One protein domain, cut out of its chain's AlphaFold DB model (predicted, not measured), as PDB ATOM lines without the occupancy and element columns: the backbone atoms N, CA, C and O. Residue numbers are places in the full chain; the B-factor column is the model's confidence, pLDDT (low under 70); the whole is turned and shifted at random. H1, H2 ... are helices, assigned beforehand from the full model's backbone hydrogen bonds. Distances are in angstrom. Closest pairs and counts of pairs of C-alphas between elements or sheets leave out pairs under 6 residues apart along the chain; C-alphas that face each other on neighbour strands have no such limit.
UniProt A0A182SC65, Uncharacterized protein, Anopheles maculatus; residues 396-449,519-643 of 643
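Overview. This is residues 396 to 449 and 519 to 643 of the 643 residues of an uncharacterized protein of Anopheles maculatus (UniProt A0A182SC65). Look first for H6, which runs through the middle of a compact cluster of mostly crossed helices: H9 runs side by side with it, H4 and H1 cross it, and the sharply kinked H3 packs on its last residues, 594 to 598. H8 folds back into H9 as a helical hairpin, H2 packs on the beginning of H9, and the unnamed stretch 409 to 442 loops 8 to 26 A from the mean of the C-alphas. The printed part has 179 residues with nine named helices, H1 to H9 in chain order, and no named strand; the class is all helix. The radius of gyration of the C-alphas is 16.4 A, and the spans are 48 by 40 by 33 A.

Arrangement. Start at H3, residues 519 to 548, with a kink of 101 degrees near residue 542. Its residues 523 to 534 touch H1, residues 397 to 408, closest at C-alphas 527 and 408, 4.5 A. Its residues 531 to 539 touch H6, residues 579 to 598, closest at C-alphas 539 and 598, 5.6 A. H7, residues 601 to 608, only just touches H3, with 3 pairs of C-alphas within 8 A. H4, residues 550 to 563, touches H6 at a steep tilt of 58 degrees, closest at C-alphas 556 and 588, 4.8 A. H9, residues 623 to 640, touches H6 at a shallow tilt of 20 degrees, the same way, closest at C-alphas 593 and 632, 4.9 A. H8, residues 611 to 617, forms a hairpin with H9, closest at C-alphas 614 and 629, 6.3 A. H5, residues 566 to 572, only just touches H8, with 3 pairs within 8 A. H2, residues 443 to 449, touches residues 623 to 627 of H9, closest at C-alphas 443 and 627, 6.3 A. Every O i to N i+4 pair is within hydrogen-bond range in H1, H2, H5, H8 and H9; in H3 it is 21 of 26, in H4 8 of 10, in H6 14 of 16 and in H7 2 of 4.

Along the chain. Find C-alpha 519 at (178.413, 136.783, 144.141), where H3 begins; it spans 34.5 A. H6 spans 29.4 A, and H9 spans 25.8 A to C-alpha 640 at (213.307, 129.897, 152.009).

Size, cuts and confidence. The C-alphas of Thr 431 and Gln 544, the two farthest apart, are 48.9 A apart. Residues 450 to 518 are not printed, and C-alphas 449 and 519 are 22.9 A apart across this cut. H1 to H2 is a long link of 34 residues. The mean pLDDT of the printed part is 84.7; 19 residues are under 70, among them 396 to 401.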
ATOM      1  N   PRO A 396     186.722 133.884 172.050       57.78
ATOM      2  CA  PRO A 396     186.093 134.051 170.734       57.78
ATOM      3  C   PRO A 396     187.077 133.785 169.587       57.78
ATOM      4  O   PRO A 396     186.652 133.571 168.456       57.78
ATOM      5  N   ASN A 397     188.380 133.759 169.886       61.16
ATOM      6  CA  ASN A 397     189.459 133.554 168.929       61.16
ATOM      7  C   ASN A 397     189.264 132.284 168.100       61.16
ATOM      8  O   ASN A 397     189.513 132.325 166.904       61.16
ATOM      9  N   SER A 398     188.759 131.188 168.683       62.19
ATOM     10  CA  SER A 398     188.487 129.966 167.913       62.19
ATOM     11  C   SER A 398     187.433 130.206 166.830       62.19
ATOM     12  O   SER A 398     187.673 129.915 165.665       62.19
ATOM     13  N   LYS A 399     186.308 130.841 167.176       65.81
ATOM     14  CA  LYS A 399     185.245 131.139 166.209       65.81
ATOM     15  C   LYS A 399     185.679 132.180 165.176       65.81
ATOM     16  O   LYS A 399     185.333 132.053 164.007       65.81
ATOM     17  N   ILE A 400     186.447 133.187 165.594       62.34
ATOM     18  CA  ILE A 400     186.999 134.208 164.694       62.34
ATOM     19  C   ILE A 400     187.951 133.558 163.690       62.34
ATOM     20  O   ILE A 400     187.786 133.759 162.492       62.34
ATOM     21  N   VAL A 401     188.902 132.745 164.154       69.31
ATOM     22  CA  VAL A 401     189.876 132.072 163.286       69.31
ATOM     23  C   VAL A 401     189.182 131.090 162.343       69.31
ATOM     24  O   VAL A 401     189.456 131.129 161.148       69.31
ATOM     25  N   THR A 402     188.224 130.289 162.818       74.19
ATOM     26  CA  THR A 402     187.444 129.392 161.947       74.19
ATOM     27  C   THR A 402     186.654 130.170 160.894       74.19
ATOM     28  O   THR A 402     186.660 129.794 159.725       74.19
ATOM     29  N   ASN A 403     186.031 131.294 161.260       71.31
ATOM     30  CA  ASN A 403     185.337 132.148 160.296       71.31
ATOM     31  C   ASN A 403     186.303 132.744 159.265       71.31
ATOM     32  O   ASN A 403     185.994 132.734 158.076       71.31
ATOM     33  N   LEU A 404     187.476 133.225 159.694       67.88
ATOM     34  CA  LEU A 404     188.514 133.713 158.785       67.88
ATOM     35  C   LEU A 404     188.960 132.612 157.817       67.88
ATOM     36  O   LEU A 404     189.094 132.884 156.633       67.88
ATOM     37  N   CYS A 405     189.102 131.369 158.280       83.19
ATOM     38  CA  CYS A 405     189.417 130.225 157.426       83.19
ATOM     39  C   CYS A 405     188.314 129.939 156.397       83.19
ATOM     40  O   CYS A 405     188.606 129.691 155.230       83.19
ATOM     41  N   THR A 406     187.042 130.009 156.797       82.62
ATOM     42  CA  THR A 406     185.907 129.860 155.872       82.62
ATOM     43  C   THR A 406     185.906 130.957 154.809       82.62
ATOM     44  O   THR A 406     185.759 130.663 153.625       82.62
ATOM     45  N   LEU A 407     186.126 132.213 155.210       77.75
ATOM     46  CA  LEU A 407     186.212 133.355 154.295       77.75
ATOM     47  C   LEU A 407     187.456 133.279 153.398       77.75
ATOM     48  O   LEU A 407     187.404 133.676 152.242       77.75
ATOM     49  N   LEU A 408     188.567 132.718 153.877       85.56
ATOM     50  CA  LEU A 408     189.768 132.520 153.064       85.56
ATOM     51  C   LEU A 408     189.524 131.539 151.904       85.56
ATOM     52  O   LEU A 408     190.126 131.673 150.842       85.56
ATOM     53  N   LYS A 409     188.599 130.591 152.088       90.25
ATOM     54  CA  LYS A 409     188.209 129.597 151.079       90.25
ATOM     55  C   LYS A 409     186.978 129.994 150.251       90.25
ATOM     56  O   LYS A 409     186.527 129.196 149.436       90.25
ATOM     57  N   SER A 410     186.404 131.188 150.446       85.25
ATOM     58  CA  SER A 410     185.121 131.554 149.818       85.25
ATOM     59  C   SER A 410     185.205 131.751 148.303       85.25
ATOM     60  O   SER A 410     184.203 131.574 147.614       85.25
ATOM     61  N   ASP A 411     186.379 132.125 147.785       87.25
ATOM     62  CA  ASP A 411     186.606 132.382 146.361       87.25
ATOM     63  C   ASP A 411     187.059 131.099 145.623       87.25
ATOM     64  O   ASP A 411     188.210 130.683 145.813       87.25
ATOM     65  N   PRO A 412     186.207 130.495 144.765       84.38
ATOM     66  CA  PRO A 412     186.504 129.243 144.063       84.38
ATOM     67  C   PRO A 412     187.612 129.369 143.001       84.38
ATOM     68  O   PRO A 412     188.285 128.383 142.681       84.38
ATOM     69  N   GLU A 413     187.849 130.574 142.469       83.81
ATOM     70  CA  GLU A 413     188.942 130.806 141.518       83.81
ATOM     71  C   GLU A 413     190.298 130.663 142.217       83.81
ATOM     72  O   GLU A 413     191.273 130.181 141.628       83.81
ATOM     73  N   PHE A 414     190.344 131.026 143.500       85.56
ATOM     74  CA  PHE A 414     191.543 130.974 144.322       85.56
ATOM     75  C   PHE A 414     191.671 129.667 145.088       85.56
ATOM     76  O   PHE A 414     192.683 128.995 144.929       85.56
ATOM     77  N   THR A 415     190.651 129.267 145.842       87.56
ATOM     78  CA  THR A 415     190.614 127.977 146.538       87.56
ATOM     79  C   THR A 415     189.668 127.051 145.780       87.56
ATOM     80  O   THR A 415     188.460 127.273 145.829       87.56
ATOM     81  N   PRO A 416     190.157 126.021 145.066       87.06
ATOM     82  CA  PRO A 416     189.278 125.087 144.373       87.06
ATOM     83  C   PRO A 416     188.248 124.476 145.322       87.06
ATOM     84  O   PRO A 416     188.596 124.035 146.419       87.06
ATOM     85  N   ARG A 417     186.992 124.394 144.881       83.94
ATOM     86  CA  ARG A 417     185.992 123.583 145.579       83.94
ATOM     87  C   ARG A 417     186.315 122.120 145.317       83.94
ATOM     88  O   ARG A 417     186.279 121.678 144.175       83.94
ATOM     89  N   VAL A 418     186.666 121.396 146.372       83.19
ATOM     90  CA  VAL A 418     186.953 119.964 146.290       83.19
ATOM     91  C   VAL A 418     185.736 119.217 146.812       83.19
ATOM     92  O   VAL A 418     185.446 119.257 148.007       83.19
ATOM     93  N   LEU A 419     185.010 118.588 145.891       79.69
ATOM     94  CA  LEU A 419     183.921 117.670 146.198       79.69
ATOM     95  C   LEU A 419     184.500 116.258 146.213       79.69
ATOM     96  O   LEU A 419     185.128 115.837 145.240       79.69
ATOM     97  N   CYS A 420     184.331 115.559 147.329       83.62
ATOM     98  CA  CYS A 420     184.694 114.157 147.437       83.62
ATOM     99  C   CYS A 420     183.579 113.335 146.783       83.62
ATOM    100  O   CYS A 420     182.424 113.485 147.180       83.62
ATOM    101  N   PRO A 421     183.884 112.530 145.758       81.88
ATOM    102  CA  PRO A 421     182.881 111.682 145.135       81.88
ATOM    103  C   PRO A 421     182.528 110.503 146.050       81.88
ATOM    104  O   PRO A 421     183.368 110.025 146.809       81.88
ATOM    105  N   ASP A 422     181.310 109.982 145.902       82.88
ATOM    106  CA  ASP A 422     180.816 108.814 146.653       82.88
ATOM    107  C   ASP A 422     181.434 107.480 146.183       82.88
ATOM    108  O   ASP A 422     181.062 106.408 146.659       82.88
ATOM    109  N   GLN A 423     182.350 107.532 145.212       83.25
ATOM    110  CA  GLN A 423     182.968 106.378 144.567       83.25
ATOM    111  C   GLN A 423     184.498 106.458 144.627       83.25
ATOM    112  O   GLN A 423     185.100 107.537 144.575       83.25
ATOM    113  N   GLU A 424     185.119 105.285 144.703       85.56
ATOM    114  CA  GLU A 424     186.572 105.102 144.733       85.56
ATOM    115  C   GLU A 424     187.232 105.521 143.412       85.56
ATOM    116  O   GLU A 424     186.611 105.474 142.346       85.56
ATOM    117  N   LEU A 425     188.527 105.850 143.472       85.44
ATOM    118  CA  LEU A 425     189.347 106.260 142.324       85.44
ATOM    119  C   LEU A 425     189.225 105.311 141.118       85.44
ATOM    120  O   LEU A 425     189.177 105.772 139.982       85.44
ATOM    121  N   ALA A 426     189.134 104.000 141.362       84.44
ATOM    122  CA  ALA A 426     189.073 102.973 140.321       84.44
ATOM    123  C   ALA A 426     187.845 103.079 139.392       84.44
ATOM    124  O   ALA A 426     187.871 102.536 138.289       84.44
ATOM    125  N   HIS A 427     186.786 103.777 139.813       85.62
ATOM    126  CA  HIS A 427     185.562 103.955 139.025       85.62
ATOM    127  C   HIS A 427     185.660 105.097 138.001       85.62
ATOM    128  O   HIS A 427     184.755 105.270 137.185       85.62
ATOM    129  N   PHE A 428     186.743 105.879 138.028       86.25
ATOM    130  CA  PHE A 428     186.926 107.042 137.168       86.25
ATOM    131  C   PHE A 428     187.929 106.748 136.050       86.25
ATOM    132  O   PHE A 428     189.034 106.269 136.292       86.25
ATOM    133  N   ASP A 429     187.560 107.082 134.814       86.06
ATOM    134  CA  ASP A 429     188.439 106.927 133.654       86.06
ATOM    135  C   ASP A 429     189.560 107.981 133.677       86.06
ATOM    136  O   ASP A 429     189.309 109.189 133.731       86.06
ATOM    137  N   ALA A 430     190.811 107.523 133.598       86.69
ATOM    138  CA  ALA A 430     191.996 108.373 133.583       86.69
ATOM    139  C   ALA A 430     192.110 109.261 132.332       86.69
ATOM    140  O   ALA A 430     192.829 110.263 132.363       86.69
ATOM    141  N   THR A 431     191.418 108.917 131.242       85.31
ATOM    142  CA  THR A 431     191.389 109.722 130.013       85.31
ATOM    143  C   THR A 431     190.479 110.949 130.128       85.31
ATOM    144  O   THR A 431     190.670 111.928 129.404       85.31
ATOM    145  N   VAL A 432     189.539 110.946 131.081       85.81
ATOM    146  CA  VAL A 432     188.614 112.055 131.339       85.81
ATOM    147  C   VAL A 432     189.213 112.976 132.402       85.81
ATOM    148  O   VAL A 432     189.240 112.644 133.583       85.81
ATOM    149  N   THR A 433     189.702 114.153 132.000       84.81
ATOM    150  CA  THR A 433     190.382 115.109 132.905       84.81
ATOM    151  C   THR A 433     189.628 116.426 133.122       84.81
ATOM    152  O   THR A 433     190.199 117.384 133.654       84.81
ATOM    153  N   ASP A 434     188.378 116.502 132.670       82.06
ATOM    154  CA  ASP A 434     187.519 117.680 132.798       82.06
ATOM    155  C   ASP A 434     187.052 117.914 134.250       82.06
ATOM    156  O   ASP A 434     187.481 117.234 135.187       82.06
ATOM    157  N   ASP A 435     186.201 118.914 134.472       76.88
ATOM    158  CA  ASP A 435     185.726 119.266 135.816       76.88
ATOM    159  C   ASP A 435     184.795 118.211 136.438       76.88
ATOM    160  O   ASP A 435     184.594 118.234 137.652       76.88
ATOM    161  N   SER A 436     184.290 117.252 135.652       81.19
ATOM    162  CA  SER A 436     183.464 116.147 136.154       81.19
ATOM    163  C   SER A 436     184.282 115.077 136.884       81.19
ATOM    164  O   SER A 436     183.754 114.390 137.758       81.19
ATOM    165  N   ASN A 437     185.583 114.966 136.583       86.94
ATOM    166  CA  ASN A 437     186.480 114.005 137.217       86.94
ATOM    167  C   ASN A 437     187.306 114.665 138.342       86.94
ATOM    168  O   ASN A 437     188.266 115.386 138.055       86.94
ATOM    169  N   PRO A 438     187.013 114.425 139.633       87.06
ATOM    170  CA  PRO A 438     187.731 115.056 140.747       87.06
ATOM    171  C   PRO A 438     189.142 114.482 140.981       87.06
ATOM    172  O   PRO A 438     189.953 115.096 141.685       87.06
ATOM    173  N   TYR A 439     189.459 113.331 140.384       88.50
ATOM    174  CA  TYR A 439     190.700 112.599 140.616       88.50
ATOM    175  C   TYR A 439     191.766 112.856 139.546       88.50
ATOM    176  O   TYR A 439     192.920 113.169 139.871       88.50
ATOM    177  N   HIS A 440     191.394 112.760 138.268       88.44
ATOM    178  CA  HIS A 440     192.336 112.812 137.148       88.44
ATOM    179  C   HIS A 440     192.468 114.212 136.530       88.44
ATOM    180  O   HIS A 440     191.544 115.027 136.522       88.44
ATOM    181  N   GLY A 441     193.667 114.503 136.020       88.94
ATOM    182  CA  GLY A 441     194.030 115.794 135.436       88.94
ATOM    183  C   GLY A 441     194.880 116.691 136.342       88.94
ATOM    184  O   GLY A 441     195.100 116.424 137.529       88.94
ATOM    185  N   ILE A 442     195.370 117.783 135.750       89.62
ATOM    186  CA  ILE A 442     196.176 118.811 136.417       89.62
ATOM    187  C   ILE A 442     195.361 120.101 136.460       89.62
ATOM    188  O   ILE A 442     195.263 120.821 135.469       89.62
ATOM    189  N   LEU A 443     194.806 120.421 137.630       89.19
ATOM    190  CA  LEU A 443     193.892 121.557 137.790       89.19
ATOM    191  C   LEU A 443     194.525 122.905 137.406       89.19
ATOM    192  O   LEU A 443     193.841 123.782 136.885       89.19
ATOM    193  N   THR A 444     195.832 123.077 137.629       88.12
ATOM    194  CA  THR A 444     196.561 124.288 137.214       88.12
ATOM    195  C   THR A 444     196.472 124.509 135.705       88.12
ATOM    196  O   THR A 444     196.244 125.634 135.267       88.12
ATOM    197  N   LEU A 445     196.595 123.434 134.920       87.44
ATOM    198  CA  LEU A 445     196.510 123.482 133.465       87.44
ATOM    199  C   LEU A 445     195.074 123.785 133.013       87.44
ATOM    200  O   LEU A 445     194.876 124.647 132.162       87.44
ATOM    201  N   SER A 446     194.070 123.157 133.637       85.88
ATOM    202  CA  SER A 446     192.653 123.452 133.372       85.88
ATOM    203  C   SER A 446     192.326 124.930 133.617       85.88
ATOM    204  O   SER A 446     191.780 125.598 132.740       85.88
ATOM    205  N   LYS A 447     192.756 125.481 134.762       84.81
ATOM    206  CA  LYS A 447     192.577 126.905 135.096       84.81
ATOM    207  C   LYS A 447     193.307 127.836 134.124       84.81
ATOM    208  O   LYS A 447     192.793 128.904 133.798       84.81
ATOM    209  N   GLN A 448     194.501 127.459 133.665       84.38
ATOM    210  CA  GLN A 448     195.248 128.239 132.677       84.38
ATOM    211  C   GLN A 448     194.518 128.275 131.330       84.38
ATOM    212  O   GLN A 448     194.347 129.354 130.765       84.38
ATOM    213  N   HIS A 449     194.022 127.131 130.850       83.94
ATOM    214  CA  HIS A 449     193.228 127.068 129.623       83.94
ATOM    215  C   HIS A 449     191.933 127.879 129.724       83.94
ATOM    216  O   HIS A 449     191.597 128.589 128.778       83.94
ATOM    217  N   GLN A 519     178.035 137.798 143.160       73.06
ATOM    218  CA  GLN A 519     178.413 136.783 144.141       73.06
ATOM    219  C   GLN A 519     179.910 136.443 144.077       73.06
ATOM    220  O   GLN A 519     180.559 136.337 145.122       73.06
ATOM    221  N   ARG A 520     180.495 136.363 142.873       76.19
ATOM    222  CA  ARG A 520     181.947 136.211 142.680       76.19
ATOM    223  C   ARG A 520     182.730 137.389 143.252       76.19
ATOM    224  O   ARG A 520     183.679 137.183 144.008       76.19
ATOM    225  N   LYS A 521     182.310 138.627 142.972       74.00
ATOM    226  CA  LYS A 521     182.924 139.841 143.546       74.00
ATOM    227  C   LYS A 521     182.856 139.840 145.075       74.00
ATOM    228  O   LYS A 521     183.842 140.184 145.736       74.00
ATOM    229  N   HIS A 522     181.731 139.415 145.645       73.88
ATOM    230  CA  HIS A 522     181.558 139.304 147.090       73.88
ATOM    231  C   HIS A 522     182.493 138.249 147.701       73.88
ATOM    232  O   HIS A 522     183.238 138.557 148.633       73.88
ATOM    233  N   ALA A 523     182.538 137.042 147.130       72.75
ATOM    234  CA  ALA A 523     183.423 135.963 147.568       72.75
ATOM    235  C   ALA A 523     184.909 136.351 147.486       72.75
ATOM    236  O   ALA A 523     185.675 136.088 148.416       72.75
ATOM    237  N   ARG A 524     185.305 137.046 146.412       78.25
ATOM    238  CA  ARG A 524     186.654 137.599 146.242       78.25
ATOM    239  C   ARG A 524     186.996 138.615 147.331       78.25
ATOM    240  O   ARG A 524     188.101 138.599 147.871       78.25
ATOM    241  N   THR A 525     186.054 139.498 147.658       70.25
ATOM    242  CA  THR A 525     186.226 140.536 148.687       70.25
ATOM    243  C   THR A 525     186.370 139.922 150.078       70.25
ATOM    244  O   THR A 525     187.273 140.299 150.823       70.25
ATOM    245  N   GLN A 526     185.539 138.929 150.407       75.12
ATOM    246  CA  GLN A 526     185.622 138.175 151.661       75.12
ATOM    247  C   GLN A 526     186.982 137.497 151.836       75.12
ATOM    248  O   GLN A 526     187.613 137.667 152.882       75.12
ATOM    249  N   ARG A 527     187.475 136.820 150.790       87.88
ATOM    250  CA  ARG A 527     188.818 136.231 150.787       87.88
ATOM    251  C   ARG A 527     189.886 137.284 151.043       87.88
ATOM    252  O   ARG A 527     190.704 137.093 151.930       87.88
ATOM    253  N   LEU A 528     189.887 138.391 150.294       70.19
ATOM    254  CA  LEU A 528     190.897 139.449 150.453       70.19
ATOM    255  C   LEU A 528     190.907 140.028 151.875       70.19
ATOM    256  O   LEU A 528     191.980 140.247 152.436       70.19
ATOM    257  N   GLY A 529     189.729 140.227 152.474       62.50
ATOM    258  CA  GLY A 529     189.607 140.650 153.868       62.50
ATOM    259  C   GLY A 529     190.183 139.625 154.848       62.50
ATOM    260  O   GLY A 529     190.935 139.992 155.750       62.50
ATOM    261  N   ALA A 530     189.892 138.336 154.646       68.88
ATOM    262  CA  ALA A 530     190.434 137.259 155.471       68.88
ATOM    263  C   ALA A 530     191.956 137.114 155.325       68.88
ATOM    264  O   ALA A 530     192.649 136.967 156.331       68.88
ATOM    265  N   THR A 531     192.481 137.221 154.099       76.25
ATOM    266  CA  THR A 531     193.919 137.259 153.812       76.25
ATOM    267  C   THR A 531     194.580 138.382 154.598       76.25
ATOM    268  O   THR A 531     195.463 138.107 155.399       76.25
ATOM    269  N   ALA A 532     194.104 139.624 154.447       58.38
ATOM    270  CA  ALA A 532     194.678 140.775 155.141       58.38
ATOM    271  C   ALA A 532     194.637 140.623 156.671       58.38
ATOM    272  O   ALA A 532     195.597 140.979 157.354       58.38
ATOM    273  N   ALA A 533     193.552 140.069 157.219       63.00
ATOM    274  CA  ALA A 533     193.445 139.802 158.650       63.00
ATOM    275  C   ALA A 533     194.486 138.772 159.117       63.00
ATOM    276  O   ALA A 533     195.203 139.028 160.081       63.00
ATOM    277  N   ILE A 534     194.606 137.634 158.426       73.50
ATOM    278  CA  ILE A 534     195.535 136.555 158.793       73.50
ATOM    279  C   ILE A 534     196.989 137.019 158.673       73.50
ATOM    280  O   ILE A 534     197.762 136.822 159.610       73.50
ATOM    281  N   THR A 535     197.360 137.693 157.582       75.81
ATOM    282  CA  THR A 535     198.731 138.192 157.395       75.81
ATOM    283  C   THR A 535     199.094 139.240 158.448       75.81
ATOM    284  O   THR A 535     200.200 139.215 158.985       75.81
ATOM    285  N   THR A 536     198.148 140.113 158.816       62.81
ATOM    286  CA  THR A 536     198.343 141.107 159.888       62.81
ATOM    287  C   THR A 536     198.498 140.438 161.253       62.81
ATOM    288  O   THR A 536     199.383 140.818 162.012       62.81
ATOM    289  N   ILE A 537     197.692 139.416 161.562       68.75
ATOM    290  CA  ILE A 537     197.800 138.632 162.802       68.75
ATOM    291  C   ILE A 537     199.184 137.976 162.912       68.75
ATOM    292  O   ILE A 537     199.819 138.062 163.965       68.75
ATOM    293  N   CYS A 538     199.666 137.352 161.832       75.31
ATOM    294  CA  CYS A 538     200.992 136.735 161.781       75.31
ATOM    295  C   CYS A 538     202.105 137.766 162.012       75.31
ATOM    296  O   CYS A 538     202.959 137.554 162.875       75.31
ATOM    297  N   ALA A 539     202.048 138.909 161.321       69.25
ATOM    298  CA  ALA A 539     203.025 139.984 161.479       69.25
ATOM    299  C   ALA A 539     202.996 140.614 162.886       69.25
ATOM    300  O   ALA A 539     204.044 140.926 163.444       69.25
ATOM    301  N   GLN A 540     201.807 140.776 163.478       66.50
ATOM    302  CA  GLN A 540     201.627 141.418 164.780       66.50
ATOM    303  C   GLN A 540     202.108 140.544 165.944       66.50
ATOM    304  O   GLN A 540     202.743 141.054 166.866       66.50
ATOM    305  N   PHE A 541     201.790 139.246 165.940       70.19
ATOM    306  CA  PHE A 541     202.217 138.349 167.019       70.19
ATOM    307  C   PHE A 541     203.635 137.806 166.824       70.19
ATOM    308  O   PHE A 541     204.254 137.387 167.804       70.19
ATOM    309  N   GLY A 542     204.164 137.826 165.596       77.12
ATOM    310  CA  GLY A 542     205.536 137.431 165.293       77.12
ATOM    311  C   GLY A 542     205.883 136.051 165.859       77.12
ATOM    312  O   GLY A 542     205.153 135.082 165.660       77.12
ATOM    313  N   SER A 543     206.986 135.958 166.609       83.44
ATOM    314  CA  SER A 543     207.441 134.710 167.243       83.44
ATOM    315  C   SER A 543     206.513 134.192 168.352       83.44
ATOM    316  O   SER A 543     206.582 133.015 168.702       83.44
ATOM    317  N   GLN A 544     205.617 135.034 168.885       67.12
ATOM    318  CA  GLN A 544     204.672 134.658 169.942       67.12
ATOM    319  C   GLN A 544     203.353 134.082 169.411       67.12
ATOM    320  O   GLN A 544     202.464 133.745 170.199       67.12
ATOM    321  N   LEU A 545     203.201 133.962 168.087       73.94
ATOM    322  CA  LEU A 545     201.972 133.483 167.458       73.94
ATOM    323  C   LEU A 545     201.483 132.130 168.015       73.94
ATOM    324  O   LEU A 545     200.301 132.062 168.369       73.94
ATOM    325  N   PRO A 546     202.335 131.097 168.207       80.06
ATOM    326  CA  PRO A 546     201.877 129.810 168.734       80.06
ATOM    327  C   PRO A 546     201.321 129.907 170.160       80.06
ATOM    328  O   PRO A 546     200.397 129.181 170.513       80.06
ATOM    329  N   GLN A 547     201.847 130.822 170.986       74.12
ATOM    330  CA  GLN A 547     201.392 130.987 172.371       74.12
ATOM    331  C   GLN A 547     200.148 131.877 172.472       74.12
ATOM    332  O   GLN A 547     199.267 131.625 173.293       74.12
ATOM    333  N   LYS A 548     200.073 132.945 171.665       63.88
ATOM    334  CA  LYS A 548     198.988 133.939 171.725       63.88
ATOM    335  C   LYS A 548     197.749 133.518 170.940       63.88
ATOM    336  O   LYS A 548     196.638 133.881 171.330       63.88
ATOM    337  N   LEU A 549     197.921 132.753 169.862       71.69
ATOM    338  CA  LEU A 549     196.830 132.276 169.019       71.69
ATOM    339  C   LEU A 549     197.021 130.798 168.626       71.69
ATOM    340  O   LEU A 549     197.170 130.482 167.444       71.69
ATOM    341  N   PRO A 550     196.963 129.873 169.604       79.25
ATOM    342  CA  PRO A 550     197.267 128.459 169.386       79.25
ATOM    343  C   PRO A 550     196.352 127.814 168.346       79.25
ATOM    344  O   PRO A 550     196.815 127.021 167.542       79.25
ATOM    345  N   ILE A 551     195.074 128.203 168.285       79.31
ATOM    346  CA  ILE A 551     194.124 127.639 167.315       79.31
ATOM    347  C   ILE A 551     194.544 127.877 165.856       79.31
ATOM    348  O   ILE A 551     194.361 126.998 165.022       79.31
ATOM    349  N   LEU A 552     195.133 129.039 165.540       80.75
ATOM    350  CA  LEU A 552     195.626 129.313 164.189       80.75
ATOM    351  C   LEU A 552     196.834 128.427 163.876       80.75
ATOM    352  O   LEU A 552     196.920 127.880 162.783       80.75
ATOM    353  N   TRP A 553     197.726 128.252 164.853       89.56
ATOM    354  CA  TRP A 553     198.904 127.395 164.729       89.56
ATOM    355  C   TRP A 553     198.532 125.918 164.539       89.56
ATOM    356  O   TRP A 553     199.055 125.255 163.650       89.56
ATOM    357  N   GLN A 554     197.553 125.427 165.302       89.44
ATOM    358  CA  GLN A 554     197.031 124.062 165.188       89.44
ATOM    359  C   GLN A 554     196.372 123.813 163.826       89.44
ATOM    360  O   GLN A 554     196.595 122.780 163.200       89.44
ATOM    361  N   LEU A 555     195.574 124.765 163.331       88.44
ATOM    362  CA  LEU A 555     194.965 124.659 162.002       88.44
ATOM    363  C   LEU A 555     196.006 124.716 160.878       88.44
ATOM    364  O   LEU A 555     195.777 124.132 159.821       88.44
ATOM    365  N   LEU A 556     197.130 125.398 161.098       91.00
ATOM    366  CA  LEU A 556     198.228 125.499 160.143       91.00
ATOM    367  C   LEU A 556     199.025 124.189 160.038       91.00
ATOM    368  O   LEU A 556     199.306 123.749 158.925       91.00
ATOM    369  N   LEU A 557     199.387 123.579 161.174       91.75
ATOM    370  CA  LEU A 557     200.346 122.467 161.214       91.75
ATOM    371  C   LEU A 557     199.715 121.108 161.528       91.75
ATOM    372  O   LEU A 557     199.893 120.158 160.765       91.75
ATOM    373  N   ASP A 558     198.971 121.006 162.632       91.56
ATOM    374  CA  ASP A 558     198.655 119.731 163.288       91.56
ATOM    375  C   ASP A 558     197.954 118.735 162.359       91.56
ATOM    376  O   ASP A 558     198.267 117.544 162.350       91.56
ATOM    377  N   LYS A 559     197.004 119.209 161.546       88.56
ATOM    378  CA  LYS A 559     196.231 118.334 160.654       88.56
ATOM    379  C   LYS A 559     197.120 117.636 159.633       88.56
ATOM    380  O   LYS A 559     196.955 116.441 159.422       88.56
ATOM    381  N   ILE A 560     198.077 118.352 159.044       91.94
ATOM    382  CA  ILE A 560     199.029 117.782 158.085       91.94
ATOM    383  C   ILE A 560     200.097 116.971 158.828       91.94
ATOM    384  O   ILE A 560     200.419 115.859 158.421       91.94
ATOM    385  N   GLN A 561     200.612 117.494 159.942       92.62
ATOM    386  CA  GLN A 561     201.709 116.884 160.690       92.62
ATOM    387  C   GLN A 561     201.356 115.504 161.259       92.62
ATOM    388  O   GLN A 561     202.151 114.572 161.122       92.62
ATOM    389  N   TYR A 562     200.184 115.374 161.889       89.69
ATOM    390  CA  TYR A 562     199.805 114.164 162.626       89.69
ATOM    391  C   TYR A 562     199.008 113.151 161.803       89.69
ATOM    392  O   TYR A 562     198.993 111.981 162.172       89.69
ATOM    393  N   ARG A 563     198.321 113.568 160.730       89.31
ATOM    394  CA  ARG A 563     197.490 112.643 159.934       89.31
ATOM    395  C   ARG A 563     198.179 112.080 158.705       89.31
ATOM    396  O   ARG A 563     197.816 110.993 158.280       89.31
ATOM    397  N   VAL A 564     199.113 112.818 158.113       92.50
ATOM    398  CA  VAL A 564     199.725 112.405 156.850       92.50
ATOM    399  C   VAL A 564     200.920 111.513 157.140       92.50
ATOM    400  O   VAL A 564     201.904 111.946 157.731       92.50
ATOM    401  N   ASP A 565     200.872 110.274 156.688       93.06
ATOM    402  CA  ASP A 565     201.986 109.333 156.628       93.06
ATOM    403  C   ASP A 565     201.811 108.402 155.414       93.06
ATOM    404  O   ASP A 565     200.862 108.552 154.646       93.06
ATOM    405  N   GLU A 566     202.762 107.499 155.173       91.75
ATOM    406  CA  GLU A 566     202.664 106.547 154.052       91.75
ATOM    407  C   GLU A 566     201.403 105.656 154.153       91.75
ATOM    408  O   GLU A 566     200.636 105.630 153.190       91.75
ATOM    409  N   PRO A 567     201.082 105.037 155.314       93.19
ATOM    410  CA  PRO A 567     199.841 104.273 155.475       93.19
ATOM    411  C   PRO A 567     198.569 105.073 155.178       93.19
ATOM    412  O   PRO A 567     197.607 104.536 154.630       93.19
ATOM    413  N   TYR A 568     198.541 106.355 155.545       91.38
ATOM    414  CA  TYR A 568     197.443 107.255 155.225       91.38
ATOM    415  C   TYR A 568     197.257 107.404 153.712       91.38
ATOM    416  O   TYR A 568     196.132 107.261 153.233       91.38
ATOM    417  N   ILE A 569     198.338 107.667 152.966       92.25
ATOM    418  CA  ILE A 569     198.295 107.837 151.505       92.25
ATOM    419  C   ILE A 569     197.830 106.555 150.814       92.25
ATOM    420  O   ILE A 569     196.990 106.621 149.916       92.25
ATOM    421  N   ASP A 570     198.329 105.403 151.255       90.06
ATOM    422  CA  ASP A 570     197.946 104.111 150.684       90.06
ATOM    423  C   ASP A 570     196.462 103.801 150.934       90.06
ATOM    424  O   ASP A 570     195.775 103.306 150.042       90.06
ATOM    425  N   ARG A 571     195.934 104.165 152.111       90.75
ATOM    426  CA  ARG A 571     194.511 104.000 152.441       90.75
ATOM    427  C   ARG A 571     193.610 104.847 151.545       90.75
ATOM    428  O   ARG A 571     192.678 104.326 150.942       90.75
ATOM    429  N   ILE A 572     193.882 106.148 151.428       88.94
ATOM    430  CA  ILE A 572     193.019 107.048 150.640       88.94
ATOM    431  C   ILE A 572     193.082 106.776 149.136       88.94
ATOM    432  O   ILE A 572     192.208 107.228 148.406       88.94
ATOM    433  N   ALA A 573     194.111 106.071 148.657       85.38
ATOM    434  CA  ALA A 573     194.193 105.639 147.266       85.38
ATOM    435  C   ALA A 573     193.169 104.543 146.921       85.38
ATOM    436  O   ALA A 573     192.846 104.376 145.744       85.38
ATOM    437  N   LEU A 574     192.678 103.816 147.928       85.38
ATOM    438  CA  LEU A 574     191.752 102.695 147.782       85.38
ATOM    439  C   LEU A 574     190.346 103.041 148.284       85.38
ATOM    440  O   LEU A 574     189.372 102.660 147.647       85.38
ATOM    441  N   ASP A 575     190.244 103.792 149.379       86.38
ATOM    442  CA  ASP A 575     188.971 104.073 150.041       86.38
ATOM    443  C   ASP A 575     188.266 105.333 149.503       86.38
ATOM    444  O   ASP A 575     188.882 106.266 148.978       86.38
ATOM    445  N   VAL A 576     186.950 105.408 149.726       84.56
ATOM    446  CA  VAL A 576     186.168 106.638 149.524       84.56
ATOM    447  C   VAL A 576     186.643 107.727 150.488       84.56
ATOM    448  O   VAL A 576     186.733 107.531 151.703       84.56
ATOM    449  N   ILE A 577     186.929 108.910 149.945       86.44
ATOM    450  CA  ILE A 577     187.524 110.015 150.698       86.44
ATOM    451  C   ILE A 577     186.442 110.787 151.457       86.44
ATOM    452  O   ILE A 577     185.460 111.252 150.883       86.44
ATOM    453  N   ALA A 578     186.651 110.995 152.758       85.44
ATOM    454  CA  ALA A 578     185.737 111.776 153.580       85.44
ATOM    455  C   ALA A 578     185.831 113.285 153.276       85.44
ATOM    456  O   ALA A 578     186.911 113.890 153.301       85.44
ATOM    457  N   GLN A 579     184.674 113.926 153.077       85.62
ATOM    458  CA  GLN A 579     184.584 115.363 152.795       85.62
ATOM    459  C   GLN A 579     185.136 116.233 153.935       85.62
ATOM    460  O   GLN A 579     185.805 117.235 153.675       85.62
ATOM    461  N   ASP A 580     184.886 115.855 155.189       84.69
ATOM    462  CA  ASP A 580     185.350 116.609 156.359       84.69
ATOM    463  C   ASP A 580     186.877 116.625 156.463       84.69
ATOM    464  O   ASP A 580     187.481 117.662 156.735       84.69
ATOM    465  N   GLU A 581     187.519 115.493 156.170       85.00
ATOM    466  CA  GLU A 581     188.976 115.385 156.167       85.00
ATOM    467  C   GLU A 581     189.603 116.229 155.050       85.00
ATOM    468  O   GLU A 581     190.546 116.988 155.288       85.00
ATOM    469  N   THR A 582     189.027 116.180 153.851       89.12
ATOM    470  CA  THR A 582     189.465 117.027 152.738       89.12
ATOM    471  C   THR A 582     189.298 118.511 153.072       89.12
ATOM    472  O   THR A 582     190.190 119.314 152.803       89.12
ATOM    473  N   ASN A 583     188.193 118.896 153.712       89.81
ATOM    474  CA  ASN A 583     187.959 120.273 154.146       89.81
ATOM    475  C   ASN A 583     188.986 120.760 155.178       89.81
ATOM    476  O   ASN A 583     189.390 121.930 155.115       89.81
ATOM    477  N   ASP A 584     189.413 119.891 156.097       90.69
ATOM    478  CA  ASP A 584     190.484 120.172 157.055       90.69
ATOM    479  C   ASP A 584     191.806 120.438 156.318       90.69
ATOM    480  O   ASP A 584     192.403 121.499 156.512       90.69
ATOM    481  N   PHE A 585     192.220 119.561 155.392       92.44
ATOM    482  CA  PHE A 585     193.450 119.773 154.616       92.44
ATOM    483  C   PHE A 585     193.398 121.024 153.754       92.44
ATOM    484  O   PHE A 585     194.354 121.796 153.738       92.44
ATOM    485  N   MET A 586     192.277 121.279 153.080       93.50
ATOM    486  CA  MET A 586     192.101 122.499 152.293       93.50
ATOM    487  C   MET A 586     192.224 123.752 153.167       93.50
ATOM    488  O   MET A 586     192.728 124.772 152.706       93.50
ATOM    489  N   THR A 587     191.810 123.683 154.435       93.31
ATOM    490  CA  THR A 587     192.004 124.776 155.396       93.31
ATOM    491  C   THR A 587     193.477 124.963 155.741       93.31
ATOM    492  O   THR A 587     193.980 126.078 155.618       93.31
ATOM    493  N   SER A 588     194.176 123.891 156.122       95.38
ATOM    494  CA  SER A 588     195.598 123.946 156.482       95.38
ATOM    495  C   SER A 588     196.472 124.402 155.318       95.38
ATOM    496  O   SER A 588     197.293 125.298 155.489       95.38
ATOM    497  N   LEU A 589     196.252 123.862 154.116       96.31
ATOM    498  CA  LEU A 589     196.983 124.242 152.905       96.31
ATOM    499  C   LEU A 589     196.722 125.708 152.533       96.31
ATOM    500  O   LEU A 589     197.653 126.450 152.233       96.31
ATOM    501  N   GLN A 590     195.469 126.166 152.604       94.62
ATOM    502  CA  GLN A 590     195.158 127.555 152.273       94.62
ATOM    503  C   GLN A 590     195.729 128.544 153.301       94.62
ATOM    504  O   GLN A 590     196.192 129.624 152.923       94.62
ATOM    505  N   LEU A 591     195.724 128.180 154.587       94.06
ATOM    506  CA  LEU A 591     196.398 128.943 155.637       94.06
ATOM    507  C   LEU A 591     197.909 128.967 155.425       94.06
ATOM    508  O   LEU A 591     198.510 130.031 155.557       94.06
ATOM    509  N   LEU A 592     198.511 127.830 155.081       94.75
ATOM    510  CA  LEU A 592     199.943 127.695 154.839       94.75
ATOM    511  C   LEU A 592     200.404 128.604 153.705       94.75
ATOM    512  O   LEU A 592     201.310 129.409 153.903       94.75
ATOM    513  N   GLU A 593     199.727 128.544 152.561       95.31
ATOM    514  CA  GLU A 593     200.023 129.395 151.408       95.31
ATOM    515  C   GLU A 593     199.991 130.892 151.758       95.31
ATOM    516  O   GLU A 593     200.833 131.660 151.298       95.31
ATOM    517  N   VAL A 594     199.014 131.320 152.562       92.88
ATOM    518  CA  VAL A 594     198.776 132.742 152.847       92.88
ATOM    519  C   VAL A 594     199.650 133.264 153.981       92.88
ATOM    520  O   VAL A 594     200.118 134.399 153.926       92.88
ATOM    521  N   SER A 595     199.838 132.469 155.031       91.19
ATOM    522  CA  SER A 595     200.506 132.918 156.254       91.19
ATOM    523  C   SER A 595     202.021 132.758 156.206       91.19
ATOM    524  O   SER A 595     202.704 133.592 156.794       91.19
ATOM    525  N   ALA A 596     202.552 131.756 155.489       92.94
ATOM    526  CA  ALA A 596     203.979 131.424 155.498       92.94
ATOM    527  C   ALA A 596     204.918 132.627 155.261       92.94
ATOM    528  O   ALA A 596     205.836 132.795 156.066       92.94
ATOM    529  N   PRO A 597     204.675 133.526 154.280       91.19
ATOM    530  CA  PRO A 597     205.544 134.687 154.043       91.19
ATOM    531  C   PRO A 597     205.559 135.728 155.168       91.19
ATOM    532  O   PRO A 597     206.457 136.561 155.228       91.19
ATOM    533  N   TYR A 598     204.559 135.704 156.048       86.75
ATOM    534  CA  TYR A 598     204.375 136.677 157.126       86.75
ATOM    535  C   TYR A 598     204.683 136.089 158.508       86.75
ATOM    536  O   TYR A 598     204.545 136.781 159.519       86.75
ATOM    537  N   LEU A 599     205.076 134.814 158.577       88.94
ATOM    538  CA  LEU A 599     205.542 134.195 159.812       88.94
ATOM    539  C   LEU A 599     206.959 134.665 160.133       88.94
ATOM    540  O   LEU A 599     207.803 134.804 159.252       88.94
ATOM    541  N   ASN A 600     207.228 134.873 161.421       87.88
ATOM    542  CA  ASN A 600     208.570 135.203 161.885       87.88
ATOM    543  C   ASN A 600     209.549 134.054 161.587       87.88
ATOM    544  O   ASN A 600     209.199 132.888 161.775       87.88
ATOM    545  N   VAL A 601     210.785 134.392 161.209       90.38
ATOM    546  CA  VAL A 601     211.855 133.438 160.857       90.38
ATOM    547  C   VAL A 601     212.077 132.375 161.941       90.38
ATOM    548  O   VAL A 601     212.329 131.214 161.632       90.38
ATOM    549  N   SER A 602     211.884 132.712 163.224       89.25
ATOM    550  CA  SER A 602     212.021 131.747 164.325       89.25
ATOM    551  C   SER A 602     211.043 130.567 164.245       89.25
ATOM    552  O   SER A 602     211.273 129.534 164.870       89.25
ATOM    553  N   LEU A 603     209.925 130.729 163.533       90.94
ATOM    554  CA  LEU A 603     208.875 129.723 163.373       90.94
ATOM    555  C   LEU A 603     209.037 128.899 162.088       90.94
ATOM    556  O   LEU A 603     208.384 127.867 161.945       90.94
ATOM    557  N   HIS A 604     209.915 129.311 161.168       91.50
ATOM    558  CA  HIS A 604     210.081 128.648 159.870       91.50
ATOM    559  C   HIS A 604     210.588 127.218 160.001       91.50
ATOM    560  O   HIS A 604     210.127 126.351 159.271       91.50
ATOM    561  N   LYS A 605     211.441 126.921 160.989       90.31
ATOM    562  CA  LYS A 605     211.893 125.543 161.242       90.31
ATOM    563  C   LYS A 605     210.716 124.566 161.398       90.31
ATOM    564  O   LYS A 605     210.710 123.521 160.761       90.31
ATOM    565  N   GLN A 606     209.706 124.936 162.188       89.75
ATOM    566  CA  GLN A 606     208.506 124.109 162.409       89.75
ATOM    567  C   GLN A 606     207.635 124.013 161.149       89.75
ATOM    568  O   GLN A 606     206.939 123.026 160.937       89.75
ATOM    569  N   LEU A 607     207.691 125.030 160.289       90.06
ATOM    570  CA  LEU A 607     207.006 125.029 159.004       90.06
ATOM    571  C   LEU A 607     207.647 124.042 158.022       90.06
ATOM    572  O   LEU A 607     206.948 123.253 157.390       90.06
ATOM    573  N   PHE A 608     208.979 124.051 157.923       92.75
ATOM    574  CA  PHE A 608     209.732 123.162 157.036       92.75
ATOM    575  C   PHE A 608     209.698 121.695 157.490       92.75
ATOM    576  O   PHE A 608     209.856 120.802 156.660       92.75
ATOM    577  N   GLU A 609     209.385 121.414 158.758       92.81
ATOM    578  CA  GLU A 609     209.086 120.054 159.233       92.81
ATOM    579  C   GLU A 609     207.849 119.438 158.544       92.81
ATOM    580  O   GLU A 609     207.737 118.213 158.468       92.81
ATOM    581  N   LEU A 610     206.952 120.250 157.964       93.19
ATOM    582  CA  LEU A 610     205.838 119.752 157.148       93.19
ATOM    583  C   LEU A 610     206.257 119.300 155.746       93.19
ATOM    584  O   LEU A 610     205.482 118.603 155.089       93.19
ATOM    585  N   LEU A 611     207.445 119.675 155.259       93.44
ATOM    586  CA  LEU A 611     207.841 119.460 153.864       93.44
ATOM    587  C   LEU A 611     207.744 117.984 153.425       93.44
ATOM    588  O   LEU A 611     207.122 117.731 152.391       93.44
ATOM    589  N   PRO A 612     208.225 116.989 154.201       94.75
ATOM    590  CA  PRO A 612     208.058 115.581 153.836       94.75
ATOM    591  C   PRO A 612     206.584 115.169 153.731       94.75
ATOM    592  O   PRO A 612     206.211 114.412 152.839       94.75
ATOM    593  N   LYS A 613     205.723 115.701 154.608       95.06
ATOM    594  CA  LYS A 613     204.281 115.420 154.610       95.06
ATOM    595  C   LYS A 613     203.580 116.052 153.407       95.06
ATOM    596  O   LYS A 613     202.718 115.427 152.798       95.06
ATOM    597  N   LEU A 614     203.978 117.260 153.015       95.75
ATOM    598  CA  LEU A 614     203.485 117.904 151.795       95.75
ATOM    599  C   LEU A 614     203.902 117.119 150.546       95.75
ATOM    600  O   LEU A 614     203.081 116.923 149.655       95.75
ATOM    601  N   CYS A 615     205.127 116.592 150.504       95.12
ATOM    602  CA  CYS A 615     205.564 115.708 149.421       95.12
ATOM    603  C   CYS A 615     204.718 114.427 149.339       95.12
ATOM    604  O   CYS A 615     204.381 113.997 148.239       95.12
ATOM    605  N   LEU A 616     204.306 113.853 150.476       95.38
ATOM    606  CA  LEU A 616     203.347 112.741 150.495       95.38
ATOM    607  C   LEU A 616     201.973 113.162 149.957       95.38
ATOM    608  O   LEU A 616     201.404 112.464 149.121       95.38
ATOM    609  N   LEU A 617     201.460 114.333 150.347       95.06
ATOM    610  CA  LEU A 617     200.181 114.850 149.843       95.06
ATOM    611  C   LEU A 617     200.186 115.185 148.339       95.06
ATOM    612  O   LEU A 617     199.112 115.280 147.743       95.06
ATOM    613  N   LEU A 618     201.343 115.299 147.676       94.88
ATOM    614  CA  LEU A 618     201.385 115.346 146.206       94.88
ATOM    615  C   LEU A 618     200.864 114.052 145.563       94.88
ATOM    616  O   LEU A 618     200.419 114.089 144.418       94.88
ATOM    617  N   ARG A 619     200.873 112.926 146.289       93.62
ATOM    618  CA  ARG A 619     200.292 111.644 145.858       93.62
ATOM    619  C   ARG A 619     198.797 111.527 146.173       93.62
ATOM    620  O   ARG A 619     198.195 110.511 145.846       93.62
ATOM    621  N   HIS A 620     198.180 112.547 146.777       93.81
ATOM    622  CA  HIS A 620     196.759 112.521 147.126       93.81
ATOM    623  C   HIS A 620     195.878 112.301 145.872       93.81
ATOM    624  O   HIS A 620     196.119 112.964 144.856       93.81
ATOM    625  N   PRO A 621     194.832 111.448 145.906       91.56
ATOM    626  CA  PRO A 621     194.017 111.126 144.726       91.56
ATOM    627  C   PRO A 621     193.262 112.320 144.135       91.56
ATOM    628  O   PRO A 621     193.172 112.457 142.918       91.56
ATOM    629  N   LEU A 622     192.744 113.219 144.977       92.69
ATOM    630  CA  LEU A 622     192.015 114.408 144.517       92.69
ATOM    631  C   LEU A 622     192.951 115.445 143.883       92.69
ATOM    632  O   LEU A 622     193.861 115.967 144.538       92.69
ATOM    633  N   LYS A 623     192.668 115.832 142.632       91.88
ATOM    634  CA  LYS A 623     193.476 116.811 141.882       91.88
ATOM    635  C   LYS A 623     193.497 118.199 142.525       91.88
ATOM    636  O   LYS A 623     194.497 118.909 142.430       91.88
ATOM    637  N   GLY A 624     192.412 118.575 143.209       92.06
ATOM    638  CA  GLY A 624     192.306 119.841 143.935       92.06
ATOM    639  C   GLY A 624     193.266 119.936 145.123       92.06
ATOM    640  O   GLY A 624     193.898 120.976 145.308       92.06
ATOM    641  N   VAL A 625     193.451 118.837 145.866       94.06
ATOM    642  CA  VAL A 625     194.408 118.776 146.983       94.06
ATOM    643  C   VAL A 625     195.835 118.881 146.449       94.06
ATOM    644  O   VAL A 625     196.579 119.753 146.893       94.06
ATOM    645  N   ARG A 626     196.193 118.100 145.417       95.25
ATOM    646  CA  ARG A 626     197.520 118.186 144.774       95.25
ATOM    647  C   ARG A 626     197.842 119.596 144.276       95.25
ATOM    648  O   ARG A 626     198.956 120.079 144.461       95.25
ATOM    649  N   HIS A 627     196.864 120.276 143.673       94.88
ATOM    650  CA  HIS A 627     197.011 121.664 143.227       94.88
ATOM    651  C   HIS A 627     197.349 122.613 144.383       94.88
ATOM    652  O   HIS A 627     198.269 123.422 144.260       94.88
ATOM    653  N   MET A 628     196.636 122.506 145.506       96.06
ATOM    654  CA  MET A 628     196.906 123.338 146.682       96.06
ATOM    655  C   MET A 628     198.261 123.024 147.321       96.06
ATOM    656  O   MET A 628     198.983 123.947 147.691       96.06
ATOM    657  N   VAL A 629     198.649 121.749 147.388       97.06
ATOM    658  CA  VAL A 629     199.969 121.327 147.884       97.06
ATOM    659  C   VAL A 629     201.088 121.910 147.022       97.06
ATOM    660  O   VAL A 629     202.025 122.492 147.561       97.06
ATOM    661  N   GLY A 630     200.973 121.836 145.692       96.38
ATOM    662  CA  GLY A 630     201.959 122.420 144.778       96.38
ATOM    663  C   GLY A 630     202.147 123.929 144.983       96.38
ATOM    664  O   GLY A 630     203.273 124.419 144.967       96.38
ATOM    665  N   ARG A 631     201.060 124.663 145.255       95.75
ATOM    666  CA  ARG A 631     201.119 126.094 145.600       95.75
ATOM    667  C   ARG A 631     201.791 126.339 146.947       95.75
ATOM    668  O   ARG A 631     202.625 127.230 147.040       95.75
ATOM    669  N   CYS A 632     201.493 125.523 147.956       96.12
ATOM    670  CA  CYS A 632     202.162 125.609 149.256       96.12
ATOM    671  C   CYS A 632     203.672 125.386 149.132       96.12
ATOM    672  O   CYS A 632     204.441 126.145 149.708       96.12
ATOM    673  N   LEU A 633     204.102 124.388 148.353       96.38
ATOM    674  CA  LEU A 633     205.523 124.127 148.099       96.38
ATOM    675  C   LEU A 633     206.203 125.309 147.400       96.38
ATOM    676  O   LEU A 633     207.300 125.694 147.793       96.38
ATOM    677  N   ALA A 634     205.538 125.925 146.417       94.69
ATOM    678  CA  ALA A 634     206.040 127.132 145.767       94.69
ATOM    679  C   ALA A 634     206.171 128.308 146.752       94.69
ATOM    680  O   ALA A 634     207.188 128.999 146.746       94.69
ATOM    681  N   THR A 635     205.184 128.509 147.632       94.19
ATOM    682  CA  THR A 635     205.260 129.518 148.697       94.19
ATOM    683  C   THR A 635     206.419 129.238 149.648       94.19
ATOM    684  O   THR A 635     207.185 130.148 149.938       94.19
ATOM    685  N   LEU A 636     206.583 127.999 150.118       93.81
ATOM    686  CA  LEU A 636     207.675 127.635 151.026       93.81
ATOM    687  C   LEU A 636     209.049 127.843 150.384       93.81
ATOM    688  O   LEU A 636     209.940 128.364 151.042       93.81
ATOM    689  N   ALA A 637     209.202 127.514 149.099       93.06
ATOM    690  CA  ALA A 637     210.430 127.785 148.356       93.06
ATOM    691  C   ALA A 637     210.718 129.293 148.237       93.06
ATOM    692  O   ALA A 637     211.864 129.716 148.357       93.06
ATOM    693  N   ALA A 638     209.685 130.119 148.035       90.75
ATOM    694  CA  ALA A 638     209.836 131.573 148.014       90.75
ATOM    695  C   ALA A 638     210.191 132.152 149.395       90.75
ATOM    696  O   ALA A 638     210.924 133.134 149.468       90.75
ATOM    697  N   VAL A 639     209.681 131.552 150.478       90.31
ATOM    698  CA  VAL A 639     210.026 131.929 151.856       90.31
ATOM    699  C   VAL A 639     211.475 131.565 152.176       90.31
ATOM    700  O   VAL A 639     212.185 132.427 152.675       90.31
ATOM    701  N   ASP A 640     211.917 130.353 151.827       87.00
ATOM    702  CA  ASP A 640     213.307 129.897 152.009       87.00
ATOM    703  C   ASP A 640     214.304 130.815 151.291       87.00
ATOM    704  O   ASP A 640     215.301 131.233 151.863       87.00
ATOM    705  N   ALA A 641     213.990 131.218 150.055       78.50
ATOM    706  CA  ALA A 641     214.829 132.130 149.281       78.50
ATOM    707  C   ALA A 641     214.894 133.564 149.848       78.50
ATOM    708  O   ALA A 641     215.762 134.340 149.445       78.50
ATOM    709  N   ALA A 642     213.952 133.945 150.716       65.69
ATOM    710  CA  ALA A 642     213.855 135.281 151.302       65.69
ATOM    711  C   ALA A 642     214.453 135.379 152.719       65.69
ATOM    712  O   ALA A 642     214.583 136.494 153.236       65.69
ATOM    713  N   THR A 643     214.784 134.245 153.341       57.56
ATOM    714  CA  THR A 643     215.427 134.127 154.661       57.56
ATOM    715  C   THR A 643     216.901 133.811 154.559       57.56
ATOM    716  O   THR A 643     217.658 134.361 155.392       57.56
TER     717      THR A 643